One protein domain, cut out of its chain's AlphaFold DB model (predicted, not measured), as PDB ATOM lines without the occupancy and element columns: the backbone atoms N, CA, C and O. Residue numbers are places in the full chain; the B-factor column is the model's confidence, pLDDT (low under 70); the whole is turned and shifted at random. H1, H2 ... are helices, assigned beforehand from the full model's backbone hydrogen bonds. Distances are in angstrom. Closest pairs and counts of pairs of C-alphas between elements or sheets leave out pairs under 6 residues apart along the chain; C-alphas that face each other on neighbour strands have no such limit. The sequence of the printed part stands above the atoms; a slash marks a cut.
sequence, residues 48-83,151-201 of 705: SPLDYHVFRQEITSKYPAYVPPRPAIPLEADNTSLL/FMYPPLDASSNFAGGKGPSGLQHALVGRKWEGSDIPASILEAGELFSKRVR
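What this domain is: This is residues 48 to 83 and 151 to 201 of the 705 residues of the protein "DUF3402 domain-containing protein" of Fusarium oxysporum f. sp. lycopersici (strain 4287 / CBS 123668 / FGSC 9935 / NRRL 34936) (UniProt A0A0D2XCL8). Two longer helices, H1 and H4, lie side by side at one end of a rod, running opposite ways; the other end is a thin, loose run of chain with the short helices H2 and H3. Residues 63 to 83, with no named element, fold back along H1. The printed part has 87 residues with four named helices in the order H1, H2, H3, H4 and no named strand; it is all helix by class, though the helices hold 40 of the 87 residues. It is only just loose, close to extended, with a radius of gyration of the C-alphas of 17.7 A and spans of 60 by 23 by 14 A.

Where its parts are: H1, the longest helix, is residues 49 to 62, 20.0 A from C-alpha 49 at (-9.574, -4.649, 6.848) to C-alpha 62. H4 is residues 187 to 198, 16.4 A long, ending with C-alpha 198 at (-6.160, -5.336, 17.357). H3 is residues 168 to 176, 12.3 A, beginning with C-alpha 168 at (30.793, 22.636, 24.503). H2 is residues 158 to 162, 8.0 A.

How they stand to each other: H1 and H4 are close but not clearly touching; their closest C-alphas, those of Tyr 52 and Phe 196, are 6.4 A apart. They run opposite ways at a shallow tilt of 22 degrees. H3 is apart from H1, H2 and H4, and H2 is apart from H1 and H4. In H1, H3 and H4 every O i to N i+4 pair is within hydrogen-bond range; in H2 it is 0 of 1, with 2 of 2 O i to N i+3 pairs within range.

The domain as a whole: The C-alphas farthest apart, those of Leu 83 and Pro 168, are 60.7 A apart. Residues 84 to 150 are cut out, and C-alphas 83 and 151 are 32.2 A apart across the cut, which lies in the link from H1 to H2. The link from H2 to H3 is tight, with 5 residues; that from H3 to H4 is short, with 10. Mean pLDDT of the printed part is 75.0; it is under 70 at residue 78 and residues 151 to 184.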
ATOM      1  N   SER A  48     -12.495  -1.689   9.483       87.56
ATOM      2  CA  SER A  48     -12.518  -2.684   8.411       87.56
ATOM      3  C   SER A  48     -11.085  -3.101   8.017       87.56
ATOM      4  O   SER A  48     -10.136  -2.354   8.272       87.56
ATOM      5  N   PRO A  49     -10.883  -4.280   7.393       89.56
ATOM      6  CA  PRO A  49      -9.574  -4.649   6.848       89.56
ATOM      7  C   PRO A  49      -9.033  -3.640   5.827       89.56
ATOM      8  O   PRO A  49      -7.830  -3.395   5.798       89.56
ATOM      9  N   LEU A  50      -9.921  -3.022   5.041       87.56
ATOM     10  CA  LEU A  50      -9.562  -1.982   4.079       87.56
ATOM     11  C   LEU A  50      -9.119  -0.698   4.794       87.56
ATOM     12  O   LEU A  50      -8.091  -0.133   4.443       87.56
ATOM     13  N   ASP A  51      -9.812  -0.289   5.861       87.31
ATOM     14  CA  ASP A  51      -9.430   0.896   6.648       87.31
ATOM     15  C   ASP A  51      -8.030   0.719   7.241       87.31
ATOM     16  O   ASP A  51      -7.229   1.655   7.258       87.31
ATOM     17  N   TYR A  52      -7.726  -0.494   7.719       88.88
ATOM     18  CA  TYR A  52      -6.400  -0.809   8.228       88.88
ATOM     19  C   TYR A  52      -5.348  -0.813   7.124       88.88
ATOM     20  O   TYR A  52      -4.244  -0.324   7.344       88.88
ATOM     21  N   HIS A  53      -5.678  -1.319   5.935       87.94
ATOM     22  CA  HIS A  53      -4.782  -1.272   4.787       87.94
ATOM     23  C   HIS A  53      -4.414   0.170   4.417       87.94
ATOM     24  O   HIS A  53      -3.227   0.488   4.359       87.94
ATOM     25  N   VAL A  54      -5.402   1.062   4.298       85.44
ATOM     26  CA  VAL A  54      -5.151   2.481   4.003       85.44
ATOM     27  C   VAL A  54      -4.353   3.147   5.132       85.44
ATOM     28  O   VAL A  54      -3.382   3.851   4.867       85.44
ATOM     29  N   PHE A  55      -4.673   2.866   6.402       87.06
ATOM     30  CA  PHE A  55      -3.862   3.336   7.533       87.06
ATOM     31  C   PHE A  55      -2.399   2.873   7.428       87.06
ATOM     32  O   PHE A  55      -1.490   3.665   7.666       87.06
ATOM     33  N   ARG A  56      -2.148   1.609   7.055       87.56
ATOM     34  CA  ARG A  56      -0.783   1.082   6.883       87.56
ATOM     35  C   ARG A  56      -0.029   1.821   5.783       87.56
ATOM     36  O   ARG A  56       1.148   2.108   5.975       87.56
ATOM     37  N   GLN A  57      -0.678   2.133   4.666       84.44
ATOM     38  CA  GLN A  57      -0.056   2.901   3.587       84.44
ATOM     39  C   GLN A  57       0.311   4.312   4.051       84.44
ATOM     40  O   GLN A  57       1.465   4.719   3.928       84.44
ATOM     41  N   GLU A  58      -0.642   5.025   4.659       83.12
ATOM     42  CA  GLU A  58      -0.433   6.383   5.168       83.12
ATOM     43  C   GLU A  58       0.655   6.440   6.248       83.12
ATOM     44  O   GLU A  58       1.441   7.387   6.299       83.12
ATOM     45  N   ILE A  59       0.707   5.448   7.143       83.62
ATOM     46  CA  ILE A  59       1.669   5.454   8.247       83.62
ATOM     47  C   ILE A  59       3.066   5.046   7.791       83.62
ATOM     48  O   ILE A  59       4.036   5.618   8.275       83.62
ATOM     49  N   THR A  60       3.171   4.103   6.851       83.75
ATOM     50  CA  THR A  60       4.462   3.650   6.312       83.75
ATOM     51  C   THR A  60       5.070   4.724   5.414       83.75
ATOM     52  O   THR A  60       6.278   4.934   5.453       83.75
ATOM     53  N   SER A  61       4.250   5.466   4.660       81.75
ATOM     54  CA  SER A  61       4.738   6.606   3.877       81.75
ATOM     55  C   SER A  61       5.211   7.756   4.772       81.75
ATOM     56  O   SER A  61       6.241   8.363   4.491       81.75
ATOM     57  N   LYS A  62       4.516   8.034   5.885       80.94
ATOM     58  CA  LYS A  62       4.900   9.093   6.838       80.94
ATOM     59  C   LYS A  62       6.069   8.710   7.741       80.94
ATOM     60  O   LYS A  62       6.894   9.571   8.038       80.94
ATOM     61  N   TYR A  63       6.138   7.451   8.164       80.44
ATOM     62  CA  TYR A  63       7.156   6.903   9.060       80.44
ATOM     63  C   TYR A  63       7.752   5.620   8.458       80.44
ATOM     64  O   TYR A  63       7.407   4.527   8.905       80.44
ATOM     65  N   PRO A  64       8.684   5.717   7.490       80.50
ATOM     66  CA  PRO A  64       9.263   4.542   6.825       80.50
ATOM     67  C   PRO A  64       9.977   3.559   7.766       80.50
ATOM     68  O   PRO A  64      10.100   2.379   7.457       80.50
ATOM     69  N   ALA A  65      10.437   4.032   8.930       77.81
ATOM     70  CA  ALA A  65      11.041   3.194   9.968       77.81
ATOM     71  C   ALA A  65      10.011   2.359  10.759       77.81
ATOM     72  O   ALA A  65      10.391   1.419  11.458       77.81
ATOM     73  N   TYR A  66       8.720   2.698  10.684       82.56
ATOM     74  CA  TYR A  66       7.655   1.954  11.344       82.56
ATOM     75  C   TYR A  66       7.148   0.832  10.442       82.56
ATOM     76  O   TYR A  66       6.611   1.079   9.365       82.56
ATOM     77  N   VAL A  67       7.252  -0.407  10.919       84.44
ATOM     78  CA  VAL A  67       6.655  -1.570  10.255       84.44
ATOM     79  C   VAL A  67       5.348  -1.919  10.971       84.44
ATOM     80  O   VAL A  67       5.384  -2.557  12.028       84.44
ATOM     81  N   PRO A  68       4.178  -1.512  10.443       85.81
ATOM     82  CA  PRO A  68       2.910  -1.830  11.079       85.81
ATOM     83  C   PRO A  68       2.621  -3.339  11.023       85.81
ATOM     84  O   PRO A  68       2.998  -3.992  10.037       85.81
ATOM     85  N   PRO A  69       1.887  -3.889  12.017       88.38
ATOM     86  CA  PRO A  69       1.498  -5.298  12.051       88.38
ATOM     87  C   PRO A  69       0.890  -5.802  10.735       88.38
ATOM     88  O   PRO A  69       0.347  -5.039   9.928       88.38
ATOM     89  N   ARG A  70       1.004  -7.112  10.491       85.06
ATOM     90  CA  ARG A  70       0.511  -7.714   9.247       85.06
ATOM     91  C   ARG A  70      -1.018  -7.570   9.153       85.06
ATOM     92  O   ARG A  70      -1.707  -7.808  10.146       85.06
ATOM     93  N   PRO A  71      -1.558  -7.174   7.987       85.19
ATOM     94  CA  PRO A  71      -2.997  -7.091   7.791       85.19
ATOM     95  C   PRO A  71      -3.614  -8.492   7.709       85.19
ATOM     96  O   PRO A  71      -2.954  -9.451   7.322       85.19
ATOM     97  N   ALA A  72      -4.905  -8.595   8.037       81.88
ATOM     98  CA  ALA A  72      -5.659  -9.845   7.899       81.88
ATOM     99  C   ALA A  72      -5.868 -10.258   6.430       81.88
ATOM    100  O   ALA A  72      -6.084 -11.431   6.151       81.88
ATOM    101  N   ILE A  73      -5.824  -9.288   5.509       84.25
ATOM    102  CA  ILE A  73      -5.930  -9.493   4.064       84.25
ATOM    103  C   ILE A  73      -4.678  -8.898   3.408       84.25
ATOM    104  O   ILE A  73      -4.403  -7.714   3.638       84.25
ATOM    105  N   PRO A  74      -3.931  -9.669   2.601       83.00
ATOM    106  CA  PRO A  74      -2.790  -9.162   1.850       83.00
ATOM    107  C   PRO A  74      -3.275  -8.404   0.605       83.00
ATOM    108  O   PRO A  74      -3.263  -8.922  -0.504       83.00
ATOM    109  N   LEU A  75      -3.749  -7.172   0.798       81.56
ATOM    110  CA  LEU A  75      -4.064  -6.262  -0.304       81.56
ATOM    111  C   LEU A  75      -2.772  -5.669  -0.887       81.56
ATOM    112  O   LEU A  75      -1.877  -5.279  -0.133       81.56
ATOM    113  N   GLU A  76      -2.692  -5.588  -2.216       78.19
ATOM    114  CA  GLU A  76      -1.640  -4.837  -2.919       78.19
ATOM    115  C   GLU A  76      -1.757  -3.337  -2.611       78.19
ATOM    116  O   GLU A  76      -2.850  -2.854  -2.325       78.19
ATOM    117  N   ALA A  77      -0.646  -2.602  -2.683       70.00
ATOM    118  CA  ALA A  77      -0.590  -1.189  -2.298       70.00
ATOM    119  C   ALA A  77      -1.533  -0.278  -3.111       70.00
ATOM    120  O   ALA A  77      -2.008   0.722  -2.591       70.00
ATOM    121  N   ASP A  78      -1.880  -0.642  -4.341       69.62
ATOM    122  CA  ASP A  78      -2.718   0.217  -5.190       69.62
ATOM    123  C   ASP A  78      -4.220  -0.104  -5.055       69.62
ATOM    124  O   ASP A  78      -5.079   0.598  -5.595       69.62
ATOM    125  N   ASN A  79      -4.574  -1.158  -4.307       76.88
ATOM    126  CA  ASN A  79      -5.952  -1.622  -4.193       76.88
ATOM    127  C   ASN A  79      -6.729  -0.848  -3.118       76.88
ATOM    128  O   ASN A  79      -6.644  -1.116  -1.920       76.88
ATOM    129  N   THR A  80      -7.598   0.055  -3.567       76.00
ATOM    130  CA  THR A  80      -8.509   0.837  -2.712       76.00
ATOM    131  C   THR A  80      -9.868   0.161  -2.481       76.00
ATOM    132  O   THR A  80     -10.756   0.737  -1.854       76.00
ATOM    133  N   SER A  81     -10.055  -1.074  -2.961       85.81
ATOM    134  CA  SER A  81     -11.323  -1.807  -2.897       85.81
ATOM    135  C   SER A  81     -11.125  -3.309  -2.671       85.81
ATOM    136  O   SER A  81     -10.112  -3.892  -3.043       85.81
ATOM    137  N   LEU A  82     -12.144  -3.951  -2.090       87.12
ATOM    138  CA  LEU A  82     -12.247  -5.414  -1.957       87.12
ATOM    139  C   LEU A  82     -12.882  -6.083  -3.187       87.12
ATOM    140  O   LEU A  82     -13.224  -7.262  -3.132       87.12
ATOM    141  N   LEU A  83     -13.112  -5.332  -4.261       89.81
ATOM    142  CA  LEU A  83     -13.622  -5.850  -5.526       89.81
ATOM    143  C   LEU A  83     -12.476  -6.027  -6.532       89.81
ATOM    144  O   LEU A  83     -11.415  -5.423  -6.357       89.81
ATOM    145  N   PHE A 151       8.196  12.015   6.919       63.28
ATOM    146  CA  PHE A 151       9.122  12.514   7.923       63.28
ATOM    147  C   PHE A 151      10.462  11.818   7.689       63.28
ATOM    148  O   PHE A 151      10.749  10.765   8.251       63.28
ATOM    149  N   MET A 152      11.275  12.410   6.812       54.28
ATOM    150  CA  MET A 152      12.641  11.992   6.505       54.28
ATOM    151  C   MET A 152      13.563  12.369   7.669       54.28
ATOM    152  O   MET A 152      14.505  13.143   7.512       54.28
ATOM    153  N   TYR A 153      13.272  11.868   8.867       54.59
ATOM    154  CA  TYR A 153      14.295  11.782   9.893       54.59
ATOM    155  C   TYR A 153      15.117  10.529   9.582       54.59
ATOM    156  O   TYR A 153      14.526   9.466   9.364       54.59
ATOM    157  N   PRO A 154      16.460  10.622   9.523       53.62
ATOM    158  CA  PRO A 154      17.294   9.428   9.569       53.62
ATOM    159  C   PRO A 154      16.789   8.573  10.734       53.62
ATOM    160  O   PRO A 154      16.503   9.161  11.778       53.62
ATOM    161  N   PRO A 155      16.610   7.251  10.588       54.47
ATOM    162  CA  PRO A 155      16.197   6.422  11.709       54.47
ATOM    163  C   PRO A 155      17.240   6.584  12.818       54.47
ATOM    164  O   PRO A 155      18.336   6.034  12.734       54.47
ATOM    165  N   LEU A 156      16.919   7.422  13.808       57.22
ATOM    166  CA  LEU A 156      17.808   7.721  14.914       57.22
ATOM    167  C   LEU A 156      17.803   6.488  15.805       57.22
ATOM    168  O   LEU A 156      16.855   6.243  16.542       57.22
ATOM    169  N   ASP A 157      18.822   5.659  15.651       63.19
ATOM    170  CA  ASP A 157      19.053   4.469  16.453       63.19
ATOM    171  C   ASP A 157      20.081   4.759  17.560       63.19
ATOM    172  O   ASP A 157      20.566   5.882  17.727       63.19
ATOM    173  N   ALA A 158      20.468   3.730  18.315       63.66
ATOM    174  CA  ALA A 158      21.492   3.876  19.346       63.66
ATOM    175  C   ALA A 158      22.829   4.426  18.802       63.66
ATOM    176  O   ALA A 158      23.561   5.075  19.558       63.66
ATOM    177  N   SER A 159      23.127   4.236  17.507       62.88
ATOM    178  CA  SER A 159      24.317   4.787  16.845       62.88
ATOM    179  C   SER A 159      24.244   6.313  16.667       62.88
ATOM    180  O   SER A 159      25.268   7.000  16.698       62.88
ATOM    181  N   SER A 160      23.036   6.876  16.611       65.81
ATOM    182  CA  SER A 160      22.800   8.318  16.469       65.81
ATOM    183  C   SER A 160      23.136   9.120  17.728       65.81
ATOM    184  O   SER A 160      23.374  10.326  17.655       65.81
ATOM    185  N   ASN A 161      23.278   8.458  18.883       66.19
ATOM    186  CA  ASN A 161      23.819   9.081  20.098       66.19
ATOM    187  C   ASN A 161      25.275   9.538  19.949       66.19
ATOM    188  O   ASN A 161      25.727  10.397  20.707       66.19
ATOM    189  N   PHE A 162      26.014   8.968  18.992       65.25
ATOM    190  CA  PHE A 162      27.421   9.286  18.744       65.25
ATOM    191  C   PHE A 162      27.611  10.361  17.661       65.25
ATOM    192  O   PHE A 162      28.738  10.796  17.432       65.25
ATOM    193  N   ALA A 163      26.529  10.830  17.027       61.53
ATOM    194  CA  ALA A 163      26.569  11.813  15.939       61.53
ATOM    195  C   ALA A 163      26.722  13.282  16.408       61.53
ATOM    196  O   ALA A 163      26.754  14.199  15.587       61.53
ATOM    197  N   GLY A 164      26.824  13.532  17.720       60.44
ATOM    198  CA  GLY A 164      26.987  14.871  18.299       60.44
ATOM    199  C   GLY A 164      28.400  15.451  18.127       60.44
ATOM    200  O   GLY A 164      29.401  14.783  18.380       60.44
ATOM    201  N   GLY A 165      28.492  16.722  17.721       59.12
ATOM    202  CA  GLY A 165      29.762  17.425  17.497       59.12
ATOM    203  C   GLY A 165      30.629  17.587  18.757       59.12
ATOM    204  O   GLY A 165      30.129  17.767  19.869       59.12
ATOM    205  N   LYS A 166      31.957  17.560  18.574       60.94
ATOM    206  CA  LYS A 166      32.954  17.756  19.643       60.94
ATOM    207  C   LYS A 166      32.902  19.190  20.197       60.94
ATOM    208  O   LYS A 166      32.754  20.139  19.434       60.94
ATOM    209  N   GLY A 167      33.095  19.353  21.511       64.94
ATOM    210  CA  GLY A 167      33.196  20.660  22.177       64.94
ATOM    211  C   GLY A 167      32.057  20.954  23.171       64.94
ATOM    212  O   GLY A 167      31.405  20.018  23.639       64.94
ATOM    213  N   PRO A 168      31.799  22.236  23.507       59.16
ATOM    214  CA  PRO A 168      30.793  22.636  24.503       59.16
ATOM    215  C   PRO A 168      29.377  22.142  24.164       59.16
ATOM    216  O   PRO A 168      28.607  21.790  25.055       59.16
ATOM    217  N   SER A 169      29.066  22.042  22.869       56.66
ATOM    218  CA  SER A 169      27.802  21.518  22.339       56.66
ATOM    219  C   SER A 169      27.609  20.024  22.634       56.66
ATOM    220  O   SER A 169      26.492  19.584  22.897       56.66
ATOM    221  N   GLY A 170      28.693  19.240  22.645       61.88
ATOM    222  CA  GLY A 170      28.668  17.818  23.000       61.88
ATOM    223  C   GLY A 170      28.473  17.594  24.500       61.88
ATOM    224  O   GLY A 170      27.767  16.669  24.897       61.88
ATOM    225  N   LEU A 171      29.020  18.482  25.339       59.69
ATOM    226  CA  LEU A 171      28.786  18.455  26.787       59.69
ATOM    227  C   LEU A 171      27.311  18.755  27.100       59.69
ATOM    228  O   LEU A 171      26.681  18.045  27.875       59.69
ATOM    229  N   GLN A 172      26.725  19.751  26.432       61.25
ATOM    230  CA  GLN A 172      25.307  20.083  26.580       61.25
ATOM    231  C   GLN A 172      24.383  18.945  26.104       61.25
ATOM    232  O   GLN A 172      23.393  18.648  26.772       61.25
ATOM    233  N   HIS A 173      24.732  18.259  25.010       60.62
ATOM    234  CA  HIS A 173      24.009  17.068  24.549       60.62
ATOM    235  C   HIS A 173      24.135  15.888  25.531       60.62
ATOM    236  O   HIS A 173      23.171  15.166  25.745       60.62
ATOM    237  N   ALA A 174      25.283  15.709  26.186       62.66
ATOM    238  CA  ALA A 174      25.459  14.681  27.214       62.66
ATOM    239  C   ALA A 174      24.704  14.983  28.525       62.66
ATOM    240  O   ALA A 174      24.313  14.051  29.225       62.66
ATOM    241  N   LEU A 175      24.500  16.263  28.860       61.88
ATOM    242  CA  LEU A 175      23.803  16.697  30.080       61.88
ATOM    243  C   LEU A 175      22.277  16.834  29.918       61.88
ATOM    244  O   LEU A 175      21.558  16.652  30.897       61.88
ATOM    245  N   VAL A 176      21.782  17.185  28.724       58.62
ATOM    246  CA  VAL A 176      20.358  17.518  28.476       58.62
ATOM    247  C   VAL A 176      19.751  16.712  27.315       58.62
ATOM    248  O   VAL A 176      18.531  16.667  27.160       58.62
ATOM    249  N   GLY A 177      20.573  16.067  26.485       58.38
ATOM    250  CA  GLY A 177      20.112  15.302  25.328       58.38
ATOM    251  C   GLY A 177      19.436  13.993  25.728       58.38
ATOM    252  O   GLY A 177      19.901  13.259  26.602       58.38
ATOM    253  N   ARG A 178      18.326  13.685  25.055       60.88
ATOM    254  CA  ARG A 178      17.666  12.382  25.151       60.88
ATOM    255  C   ARG A 178      18.563  11.334  24.489       60.88
ATOM    256  O   ARG A 178      19.019  11.548  23.371       60.88
ATOM    257  N   LYS A 179      18.802  10.205  25.162       62.75
ATOM    258  CA  LYS A 179      19.459   9.053  24.535       62.75
ATOM    259  C   LYS A 179      18.468   8.332  23.623       62.75
ATOM    260  O   LYS A 179      17.358   8.008  24.043       62.75
ATOM    261  N   TRP A 180      18.869   8.098  22.381       61.69
ATOM    262  CA  TRP A 180      18.141   7.316  21.390       61.69
ATOM    263  C   TRP A 180      18.349   5.828  21.698       61.69
ATOM    264  O   TRP A 180      19.464   5.332  21.590       61.69
ATOM    265  N   GLU A 181      17.316   5.120  22.148       59.22
ATOM    266  CA  GLU A 181      17.403   3.687  22.503       59.22
ATOM    267  C   GLU A 181      16.700   2.774  21.476       59.22
ATOM    268  O   GLU A 181      16.841   1.556  21.532       59.22
ATOM    269  N   GLY A 182      15.987   3.350  20.503       61.91
ATOM    270  CA  GLY A 182      15.266   2.639  19.445       61.91
ATOM    271  C   GLY A 182      14.778   3.600  18.359       61.91
ATOM    272  O   GLY A 182      15.067   4.790  18.432       61.91
ATOM    273  N   SER A 183      14.033   3.098  17.369       61.34
ATOM    274  CA  SER A 183      13.460   3.918  16.292       61.34
ATOM    275  C   SER A 183      12.640   5.080  16.867       61.34
ATOM    276  O   SER A 183      11.712   4.827  17.638       61.34
ATOM    277  N   ASP A 184      12.952   6.318  16.476       67.62
ATOM    278  CA  ASP A 184      12.303   7.570  16.916       67.62
ATOM    279  C   ASP A 184      10.860   7.745  16.389       67.62
ATOM    280  O   ASP A 184      10.463   8.768  15.833       67.62
ATOM    281  N   ILE A 185      10.053   6.693  16.506       73.94
ATOM    282  CA  ILE A 185       8.641   6.689  16.151       73.94
ATOM    283  C   ILE A 185       7.870   7.175  17.383       73.94
ATOM    284  O   ILE A 185       8.020   6.591  18.462       73.94
ATOM    285  N   PRO A 186       7.021   8.212  17.265       82.38
ATOM    286  CA  PRO A 186       6.249   8.699  18.399       82.38
ATOM    287  C   PRO A 186       5.389   7.591  19.021       82.38
ATOM    288  O   PRO A 186       4.763   6.805  18.309       82.38
ATOM    289  N   ALA A 187       5.292   7.566  20.353       82.00
ATOM    290  CA  ALA A 187       4.499   6.567  21.078       82.00
ATOM    291  C   ALA A 187       3.030   6.522  20.614       82.00
ATOM    292  O   ALA A 187       2.446   5.446  20.538       82.00
ATOM    293  N   SER A 188       2.467   7.666  20.214       85.19
ATOM    294  CA  SER A 188       1.118   7.760  19.646       85.19
ATOM    295  C   SER A 188       0.954   6.995  18.329       85.19
ATOM    296  O   SER A 188      -0.130   6.492  18.053       85.19
ATOM    297  N   ILE A 189       2.009   6.879  17.518       85.06
ATOM    298  CA  ILE A 189       1.998   6.133  16.251       85.06
ATOM    299  C   ILE A 189       2.076   4.630  16.517       85.06
ATOM    300  O   ILE A 189       1.331   3.861  15.907       85.06
ATOM    301  N   LEU A 190       2.922   4.220  17.469       85.44
ATOM    302  CA  LEU A 190       3.001   2.830  17.923       85.44
ATOM    303  C   LEU A 190       1.662   2.376  18.523       85.44
ATOM    304  O   LEU A 190       1.130   1.339  18.124       85.44
ATOM    305  N   GLU A 191       1.083   3.193  19.405       88.38
ATOM    306  CA  GLU A 191      -0.234   2.958  19.999       88.38
ATOM    307  C   GLU A 191      -1.327   2.904  18.925       88.38
ATOM    308  O   GLU A 191      -2.147   1.986  18.929       88.38
ATOM    309  N   ALA A 192      -1.327   3.837  17.966       87.50
ATOM    310  CA  ALA A 192      -2.300   3.846  16.878       87.50
ATOM    311  C   ALA A 192      -2.229   2.563  16.041       87.50
ATOM    312  O   ALA A 192      -3.267   1.959  15.766       87.50
ATOM    313  N   GLY A 193      -1.033   2.108  15.668       87.75
ATOM    314  CA  GLY A 193      -0.888   0.884  14.883       87.75
ATOM    315  C   GLY A 193      -1.245  -0.390  15.654       87.75
ATOM    316  O   GLY A 193      -1.850  -1.308  15.086       87.75
ATOM    317  N   GLU A 194      -0.974  -0.439  16.958       88.12
ATOM    318  CA  GLU A 194      -1.441  -1.518  17.833       88.12
ATOM    319  C   GLU A 194      -2.973  -1.507  17.981       88.12
ATOM    320  O   GLU A 194      -3.626  -2.550  17.886       88.12
ATOM    321  N   LEU A 195      -3.575  -0.330  18.154       87.44
ATOM    322  CA  LEU A 195      -5.018  -0.172  18.311       87.44
ATOM    323  C   LEU A 195      -5.768  -0.534  17.028       87.44
ATOM    324  O   LEU A 195      -6.759  -1.263  17.094       87.44
ATOM    325  N   PHE A 196      -5.290  -0.072  15.871       87.25
ATOM    326  CA  PHE A 196      -5.866  -0.422  14.576       87.25
ATOM    327  C   PHE A 196      -5.786  -1.929  14.330       87.25
ATOM    328  O   PHE A 196      -6.824  -2.544  14.097       87.25
ATOM    329  N   SER A 197      -4.598  -2.534  14.458       87.19
ATOM    330  CA  SER A 197      -4.395  -3.970  14.202       87.19
ATOM    331  C   SER A 197      -5.255  -4.864  15.102       87.19
ATOM    332  O   SER A 197      -5.914  -5.780  14.609       87.19
ATOM    333  N   LYS A 198      -5.335  -4.569  16.406       87.12
ATOM    334  CA  LYS A 198      -6.160  -5.336  17.357       87.12
ATOM    335  C   LYS A 198      -7.664  -5.165  17.139       87.12
ATOM    336  O   LYS A 198      -8.432  -6.043  17.532       87.12
ATOM    337  N   ARG A 199      -8.102  -4.037  16.567       87.19
ATOM    338  CA  ARG A 199      -9.525  -3.695  16.375       87.19
ATOM    339  C   ARG A 199     -10.008  -3.863  14.932       87.19
ATOM    340  O   ARG A 199     -11.140  -3.464  14.631       87.19
ATOM    341  N   VAL A 200      -9.205  -4.471  14.056       88.50
ATOM    342  CA  VAL A 200      -9.666  -4.890  12.729       88.50
ATOM    343  C   VAL A 200     -10.710  -5.984  12.893       88.50
ATOM    344  O   VAL A 200     -10.450  -7.045  13.460       88.50
ATOM    345  N   ARG A 201     -11.911  -5.733  12.380       87.44
ATOM    346  CA  ARG A 201     -12.998  -6.705  12.380       87.44
ATOM    347  C   ARG A 201     -13.109  -7.346  11.004       87.44
ATOM    348  O   ARG A 201     -13.762  -6.799  10.115       87.44
TER     349      ARG A 201